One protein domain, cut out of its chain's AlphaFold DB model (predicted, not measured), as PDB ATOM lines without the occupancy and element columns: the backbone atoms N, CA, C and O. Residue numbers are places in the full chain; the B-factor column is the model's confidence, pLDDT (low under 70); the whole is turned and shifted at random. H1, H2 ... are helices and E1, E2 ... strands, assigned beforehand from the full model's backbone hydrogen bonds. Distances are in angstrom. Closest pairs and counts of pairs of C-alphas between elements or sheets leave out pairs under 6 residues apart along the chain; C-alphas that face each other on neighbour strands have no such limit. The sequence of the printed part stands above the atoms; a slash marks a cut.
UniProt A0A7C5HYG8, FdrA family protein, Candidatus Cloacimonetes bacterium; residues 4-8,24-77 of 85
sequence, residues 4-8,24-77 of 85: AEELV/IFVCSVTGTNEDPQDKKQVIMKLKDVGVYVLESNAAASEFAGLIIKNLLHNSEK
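Overview. This is residues 4 to 8 and 24 to 77 of the 85 residues of the protein "FdrA family protein" of Candidatus Cloacimonetes bacterium (UniProt A0A7C5HYG8). A pair of short parallel strands, E1 and E2, sits between two helices, with H2 on one side and the first part of the long H3 on the other, while residues 68 to 77 of H3 stick out as a free arm that adds to the length. The small H1 packs on H2, away from the strands. The 59 printed residues hold three named helices and two named strands, in the order H1, E1, H2, E2, H3, and the class is mostly helix. The whole is loose, with a radius of gyration of the C-alphas of 14.0 A and spans of 48 by 21 by 14 A.

Along the chain. Strand E1 is residues 26 to 28, 7.3 A long from first to last C-alpha, and E2 is residues 52 to 54, 6.4 A. H2, residues 39 to 47, measures 12.3 A. H3, residues 57 to 77, measures 30.7 A, from C-alpha 57 at (55.412, 4.419, 97.810) to C-alpha 77 at (30.472, 21.125, 91.202). H1, residues 4 to 8, measures 5.7 A and begins with C-alpha 4 at (57.601, 7.705, 115.072).

Arrangement. E1 and E2 are parallel neighbours at 30 degrees; N 27 and O 52, and N 54 and O 27, are within hydrogen-bond range at 2.9 A each. E1, H2 and E2 form a strand-helix-strand unit, two parallel neighbour strands with a helix between them in the chain, and its crossover is right-handed. The closest C-alphas of H2 and E2 are those of Ile 43 and Val 53, 6.6 A. Those of E1 and H3 are Ser 28 and Asn 57, 5.4 A. H1 and H2 touch, closest at the C-alphas of Ala 4 and Val 42, 5.4 A. H2 and H3 are apart. In H1, H2 and H3 every O i to N i+4 pair is within hydrogen-bond range.

Size, cuts and confidence. The C-alphas of Pro 36 and Lys 77, the two farthest apart, are 48.6 A apart. Residues 9 to 23 are not printed, and C-alphas 8 and 24 are 13.8 A apart across this cut. Of the links printed whole, H2 to E2 and E2 to H3 are tight and E1 to H2 is short. The mean pLDDT of the printed part is 94.5, and residue 77 alone is under 70.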
ATOM      1  N   ALA A   4      58.900   7.392 114.476       92.94
ATOM      2  CA  ALA A   4      57.601   7.705 115.072       92.94
ATOM      3  C   ALA A   4      57.701   8.712 116.232       92.94
ATOM      4  O   ALA A   4      56.829   9.562 116.365       92.94
ATOM      5  N   GLU A   5      58.753   8.638 117.055       94.31
ATOM      6  CA  GLU A   5      58.947   9.562 118.185       94.31
ATOM      7  C   GLU A   5      59.261  10.985 117.703       94.31
ATOM      8  O   GLU A   5      58.845  11.953 118.333       94.31
ATOM      9  N   GLU A   6      59.936  11.111 116.561       96.06
ATOM     10  CA  GLU A   6      60.306  12.397 115.967       96.06
ATOM     11  C   GLU A   6      59.159  13.004 115.132       96.06
ATOM     12  O   GLU A   6      58.895  14.203 115.218       96.06
ATOM     13  N   LEU A   7      58.438  12.187 114.353       97.06
ATOM     14  CA  LEU A   7      57.402  12.665 113.427       97.06
ATOM     15  C   LEU A   7      56.058  12.949 114.108       97.06
ATOM     16  O   LEU A   7      55.404  13.934 113.765       97.06
ATOM     17  N   VAL A   8      55.633  12.127 115.076       97.44
ATOM     18  CA  VAL A   8      54.321  12.278 115.738       97.44
ATOM     19  C   VAL A   8      54.122  13.672 116.357       97.44
ATOM     20  O   VAL A   8      53.069  14.271 116.114       97.44
ATOM     21  N   ILE A  24      46.542  16.555 104.854       95.56
ATOM     22  CA  ILE A  24      46.541  15.104 104.731       95.56
ATOM     23  C   ILE A  24      47.986  14.621 104.661       95.56
ATOM     24  O   ILE A  24      48.726  14.972 103.745       95.56
ATOM     25  N   PHE A  25      48.381  13.805 105.636       97.75
ATOM     26  CA  PHE A  25      49.671  13.124 105.629       97.75
ATOM     27  C   PHE A  25      49.512  11.720 105.050       97.75
ATOM     28  O   PHE A  25      48.672  10.944 105.509       97.75
ATOM     29  N   VAL A  26      50.347  11.389 104.067       98.00
ATOM     30  CA  VAL A  26      50.374  10.083 103.402       98.00
ATOM     31  C   VAL A  26      51.814   9.593 103.348       98.00
ATOM     32  O   VAL A  26      52.710  10.356 102.986       98.00
ATOM     33  N   CYS A  27      52.064   8.334 103.700       97.69
ATOM     34  CA  CYS A  27      53.394   7.746 103.561       97.69
ATOM     35  C   CYS A  27      53.357   6.228 103.348       97.69
ATOM     36  O   CYS A  27      52.323   5.573 103.472       97.69
ATOM     37  N   SER A  28      54.530   5.668 103.058       97.94
ATOM     38  CA  SER A  28      54.814   4.240 103.204       97.94
ATOM     39  C   SER A  28      55.976   4.063 104.180       97.94
ATOM     40  O   SER A  28      56.824   4.949 104.302       97.94
ATOM     41  N   VAL A  29      56.004   2.941 104.902       96.75
ATOM     42  CA  VAL A  29      57.068   2.636 105.872       96.75
ATOM     43  C   VAL A  29      57.925   1.492 105.342       96.75
ATOM     44  O   VAL A  29      57.452   0.366 105.143       96.75
ATOM     45  N   THR A  30      59.202   1.784 105.130       94.50
ATOM     46  CA  THR A  30      60.234   0.800 104.796       94.50
ATOM     47  C   THR A  30      60.851   0.217 106.069       94.50
ATOM     48  O   THR A  30      60.723   0.793 107.148       94.50
ATOM     49  N   GLY A  31      61.476  -0.953 105.947       93.44
ATOM     50  CA  GLY A  31      62.014  -1.712 107.078       93.44
ATOM     51  C   GLY A  31      61.211  -2.972 107.390       93.44
ATOM     52  O   GLY A  31      60.294  -3.361 106.652       93.44
ATOM     53  N   THR A  32      61.586  -3.609 108.487       94.12
ATOM     54  CA  THR A  32      61.138  -4.923 108.948       94.12
ATOM     55  C   THR A  32      60.599  -4.838 110.380       94.12
ATOM     56  O   THR A  32      60.671  -3.791 111.027       94.12
ATOM     57  N   ASN A  33      59.998  -5.919 110.884       95.56
ATOM     58  CA  ASN A  33      59.523  -5.937 112.277       95.56
ATOM     59  C   ASN A  33      60.677  -6.211 113.254       95.56
ATOM     60  O   ASN A  33      60.544  -5.994 114.452       95.56
ATOM     61  N   GLU A  34      61.793  -6.698 112.724       95.56
ATOM     62  CA  GLU A  34      63.010  -7.076 113.426       95.56
ATOM     63  C   GLU A  34      63.966  -5.887 113.601       95.56
ATOM     64  O   GLU A  34      64.912  -5.961 114.388       95.56
ATOM     65  N   ASP A  35      63.715  -4.780 112.898       94.75
ATOM     66  CA  ASP A  35      64.443  -3.534 113.104       94.75
ATOM     67  C   ASP A  35      64.217  -3.008 114.533       94.75
ATOM     68  O   ASP A  35      63.111  -3.135 115.066       94.75
ATOM     69  N   PRO A  36      65.202  -2.323 115.154       92.94
ATOM     70  CA  PRO A  36      65.069  -1.789 116.515       92.94
ATOM     71  C   PRO A  36      63.846  -0.889 116.743       92.94
ATOM     72  O   PRO A  36      63.411  -0.698 117.877       92.94
ATOM     73  N   GLN A  37      63.321  -0.283 115.678       92.56
ATOM     74  CA  GLN A  37      62.157   0.597 115.715       92.56
ATOM     75  C   GLN A  37      60.820  -0.139 115.544       92.56
ATOM     76  O   GLN A  37      59.797   0.491 115.800       92.56
ATOM     77  N   ASP A  38      60.830  -1.415 115.136       95.50
ATOM     78  CA  ASP A  38      59.675  -2.247 114.770       95.50
ATOM     79  C   ASP A  38      58.714  -1.551 113.784       95.50
ATOM     80  O   ASP A  38      57.901  -0.687 114.141       95.50
ATOM     81  N   LYS A  39      58.748  -1.969 112.512       95.94
ATOM     82  CA  LYS A  39      57.881  -1.418 111.461       95.94
ATOM     83  C   LYS A  39      56.398  -1.390 111.849       95.94
ATOM     84  O   LYS A  39      55.728  -0.400 111.549       95.94
ATOM     85  N   LYS A  40      55.860  -2.417 112.518       96.69
ATOM     86  CA  LYS A  40      54.439  -2.443 112.915       96.69
ATOM     87  C   LYS A  40      54.130  -1.357 113.936       96.69
ATOM     88  O   LYS A  40      53.122  -0.665 113.793       96.69
ATOM     89  N   GLN A  41      55.006  -1.169 114.918       96.62
ATOM     90  CA  GLN A  41      54.852  -0.130 115.937       96.62
ATOM     91  C   GLN A  41      54.919   1.271 115.330       96.62
ATOM     92  O   GLN A  41      54.122   2.141 115.687       96.62
ATOM     93  N   VAL A  42      55.831   1.497 114.378       97.19
ATOM     94  CA  VAL A  42      55.918   2.773 113.651       97.19
ATOM     95  C   VAL A  42      54.632   3.049 112.873       97.19
ATOM     96  O   VAL A  42      54.073   4.139 112.993       97.19
ATOM     97  N   ILE A  43      54.131   2.064 112.119       97.88
ATOM     98  CA  ILE A  43      52.882   2.195 111.353       97.88
ATOM     99  C   ILE A  43      51.708   2.519 112.282       97.88
ATOM    100  O   ILE A  43      50.939   3.430 111.982       97.88
ATOM    101  N   MET A  44      51.578   1.800 113.401       97.81
ATOM    102  CA  MET A  44      50.498   2.005 114.368       97.81
ATOM    103  C   MET A  44      50.514   3.433 114.924       97.81
ATOM    104  O   MET A  44      49.525   4.147 114.799       97.81
ATOM    105  N   LYS A  45      51.667   3.903 115.417       97.75
ATOM    106  CA  LYS A  45      51.814   5.257 115.977       97.75
ATOM    107  C   LYS A  45      51.512   6.371 114.971       97.75
ATOM    108  O   LYS A  45      50.990   7.412 115.358       97.75
ATOM    109  N   LEU A  46      51.862   6.182 113.695       98.00
ATOM    110  CA  LEU A  46      51.549   7.148 112.637       98.00
ATOM    111  C   LEU A  46      50.047   7.154 112.309       98.00
ATOM    112  O   LEU A  46      49.454   8.224 112.179       98.00
ATOM    113  N   LYS A  47      49.416   5.978 112.230       97.88
ATOM    114  CA  LYS A  47      47.966   5.864 112.007       97.88
ATOM    115  C   LYS A  47      47.153   6.465 113.154       97.88
ATOM    116  O   LYS A  47      46.180   7.162 112.888       97.88
ATOM    117  N   ASP A  48      47.592   6.284 114.401       98.00
ATOM    118  CA  ASP A  48      46.932   6.838 115.596       98.00
ATOM    119  C   ASP A  48      46.842   8.373 115.586       98.00
ATOM    120  O   ASP A  48      46.002   8.954 116.272       98.00
ATOM    121  N   VAL A  49      47.700   9.047 114.814       97.00
ATOM    122  CA  VAL A  49      47.674  10.508 114.653       97.00
ATOM    123  C   VAL A  49      47.087  10.959 113.319       97.00
ATOM    124  O   VAL A  49      47.231  12.123 112.967       97.00
ATOM    125  N   GLY A  50      46.413  10.067 112.590       96.00
ATOM    126  CA  GLY A  50      45.677  10.399 111.368       96.00
ATOM    127  C   GLY A  50      46.486  10.324 110.071       96.00
ATOM    128  O   GLY A  50      46.012  10.795 109.040       96.00
ATOM    129  N   VAL A  51      47.688   9.734 110.083       98.06
ATOM    130  CA  VAL A  51      48.472   9.522 108.853       98.06
ATOM    131  C   VAL A  51      47.939   8.319 108.078       98.06
ATOM    132  O   VAL A  51      47.788   7.222 108.622       98.06
ATOM    133  N   TYR A  52      47.757   8.486 106.769       98.25
ATOM    134  CA  TYR A  52      47.484   7.381 105.857       98.25
ATOM    135  C   TYR A  52      48.780   6.643 105.528       98.25
ATOM    136  O   TYR A  52      49.609   7.118 104.752       98.25
ATOM    137  N   VAL A  53      48.956   5.467 106.128       98.12
ATOM    138  CA  VAL A  53      50.125   4.615 105.879       98.12
ATOM    139  C   VAL A  53      49.754   3.467 104.947       98.12
ATOM    140  O   VAL A  53      48.941   2.611 105.314       98.12
ATOM    141  N   LEU A  54      50.367   3.455 103.765       98.25
ATOM    142  CA  LEU A  54      50.110   2.512 102.676       98.25
ATOM    143  C   LEU A  54      51.283   1.544 102.478       98.25
ATOM    144  O   LEU A  54      52.395   1.756 102.967       98.25
ATOM    145  N   GLU A  55      51.012   0.448 101.772       96.06
ATOM    146  CA  GLU A  55      51.941  -0.678 101.611       96.06
ATOM    147  C   GLU A  55      53.191  -0.350 100.785       96.06
ATOM    148  O   GLU A  55      54.242  -0.956 100.990       96.06
ATOM    149  N   SER A  56      53.096   0.622  99.874       97.62
ATOM    150  CA  SER A  56      54.180   1.009  98.977       97.62
ATOM    151  C   SER A  56      54.166   2.507  98.690       97.62
ATOM    152  O   SER A  56      53.145   3.185  98.823       97.62
ATOM    153  N   ASN A  57      55.310   3.029  98.245       97.12
ATOM    154  CA  ASN A  57      55.412   4.419  97.810       97.12
ATOM    155  C   ASN A  57      54.526   4.718  96.587       97.12
ATOM    156  O   ASN A  57      53.999   5.823  96.461       97.12
ATOM    157  N   ALA A  58      54.339   3.732  95.701       98.19
ATOM    158  CA  ALA A  58      53.458   3.859  94.545       98.19
ATOM    159  C   ALA A  58      51.998   4.041  94.988       98.19
ATOM    160  O   ALA A  58      51.368   5.018  94.593       98.19
ATOM    161  N   ALA A  59      51.511   3.184  95.893       98.31
ATOM    162  CA  ALA A  59      50.166   3.296  96.454       98.31
ATOM    163  C   ALA A  59      49.968   4.611  97.229       98.31
ATOM    164  O   ALA A  59      48.928   5.252  97.109       98.31
ATOM    165  N   ALA A  60      50.982   5.057  97.982       98.31
ATOM    166  CA  ALA A  60      50.962   6.352  98.668       98.31
ATOM    167  C   ALA A  60      50.818   7.535  97.697       98.31
ATOM    168  O   ALA A  60      49.998   8.426  97.917       98.31
ATOM    169  N   SER A  61      51.581   7.521  96.605       98.25
ATOM    170  CA  SER A  61      51.534   8.573  95.582       98.25
ATOM    171  C   SER A  61      50.208   8.574  94.819       98.25
ATOM    172  O   SER A  61      49.616   9.632  94.609       98.25
ATOM    173  N   GLU A  62      49.710   7.395  94.435       98.38
ATOM    174  CA  GLU A  62      48.415   7.249  93.766       98.38
ATOM    175  C   GLU A  62      47.272   7.753  94.655       98.38
ATOM    176  O   GLU A  62      46.452   8.559  94.213       98.38
ATOM    177  N   PHE A  63      47.261   7.354  95.929       98.31
ATOM    178  CA  PHE A  63      46.269   7.803  96.902       98.31
ATOM    179  C   PHE A  63      46.249   9.331  97.044       98.31
ATOM    180  O   PHE A  63      45.180   9.943  97.000       98.31
ATOM    181  N   ALA A  64      47.423   9.966  97.135       97.69
ATOM    182  CA  ALA A  64      47.526  11.422  97.174       97.69
ATOM    183  C   ALA A  64      46.956  12.079  95.901       97.69
ATOM    184  O   ALA A  64      46.200  13.049  95.987       97.69
ATOM    185  N   GLY A  65      47.250  11.526  94.720       97.62
ATOM    186  CA  GLY A  65      46.697  12.008  93.453       97.62
ATOM    187  C   GLY A  65      45.170  11.897  93.379       97.62
ATOM    188  O   GLY A  65      44.500  12.824  92.920       97.62
ATOM    189  N   LEU A  66      44.600  10.795  93.878       97.69
ATOM    190  CA  LEU A  66      43.151  10.586  93.925       97.69
ATOM    191  C   LEU A  66      42.447  11.578  94.854       97.69
ATOM    192  O   LEU A  66      41.393  12.100  94.488       97.69
ATOM    193  N   ILE A  67      43.039  11.885  96.012       95.75
ATOM    194  CA  ILE A  67      42.532  12.924  96.919       95.75
ATOM    195  C   ILE A  67      42.454  14.264  96.190       95.75
ATOM    196  O   ILE A  67      41.391  14.884  96.164       95.75
ATOM    197  N   ILE A  68      43.550  14.685  95.552       94.56
ATOM    198  CA  ILE A  68      43.609  15.969  94.841       94.56
ATOM    199  C   ILE A  68      42.550  16.013  93.737       94.56
ATOM    200  O   ILE A  68      41.770  16.960  93.664       94.56
ATOM    201  N   LYS A  69      42.461  14.960  92.917       95.44
ATOM    202  CA  LYS A  69      41.461  14.860  91.847       95.44
ATOM    203  C   LYS A  69      40.032  14.963  92.386       95.44
ATOM    204  O   LYS A  69      39.201  15.647  91.794       95.44
ATOM    205  N   ASN A  70      39.735  14.310  93.509       93.38
ATOM    206  CA  ASN A  70      38.422  14.387  94.145       93.38
ATOM    207  C   ASN A  70      38.114  15.797  94.679       93.38
ATOM    208  O   ASN A  70      37.007  16.296  94.485       93.38
ATOM    209  N   LEU A  71      39.087  16.462  95.308       89.62
ATOM    210  CA  LEU A  71      38.928  17.833  95.805       89.62
ATOM    211  C   LEU A  71      38.672  18.830  94.664       89.62
ATOM    212  O   LEU A  71      37.792  19.684  94.791       89.62
ATOM    213  N   LEU A  72      39.370  18.684  93.534       88.56
ATOM    214  CA  LEU A  72      39.154  19.515  92.346       88.56
ATOM    215  C   LEU A  72      37.747  19.319  91.764       88.56
ATOM    216  O   LEU A  72      37.006  20.290  91.638       88.56
ATOM    217  N   HIS A  73      37.315  18.074  91.532       85.56
ATOM    218  CA  HIS A  73      35.958  17.804  91.034       85.56
ATOM    219  C   HIS A  73      34.850  18.333  91.961       85.56
ATOM    220  O   HIS A  73      33.798  18.780  91.501       85.56
ATOM    221  N   ASN A  74      35.053  18.265  93.280       78.69
ATOM    222  CA  ASN A  74      34.080  18.769  94.250       78.69
ATOM    223  C   ASN A  74      34.037  20.303  94.290       78.69
ATOM    224  O   ASN A  74      32.994  20.870  94.619       78.69
ATOM    225  N   SER A  75      35.138  20.964  93.932       74.94
ATOM    226  CA  SER A  75      35.205  22.422  93.802       74.94
ATOM    227  C   SER A  75      34.421  22.892  92.568       74.94
ATOM    228  O   SER A  75      33.539  23.739  92.695       74.94
ATOM    229  N   GLU A  76      34.610  22.242  91.415       73.00
ATOM    230  CA  GLU A  76      33.907  22.560  90.157       73.00
ATOM    231  C   GLU A  76      32.379  22.373  90.257       73.00
ATOM    232  O   GLU A  76      31.592  23.162  89.728       73.00
ATOM    233  N   LYS A  77      31.913  21.347  90.984       65.44
ATOM    234  CA  LYS A  77      30.472  21.125  91.202       65.44
ATOM    235  C   LYS A  77      29.811  22.210  92.055       65.44
ATOM    236  O   LYS A  77      28.632  22.497  91.838       65.44
TER     237      LYS A  77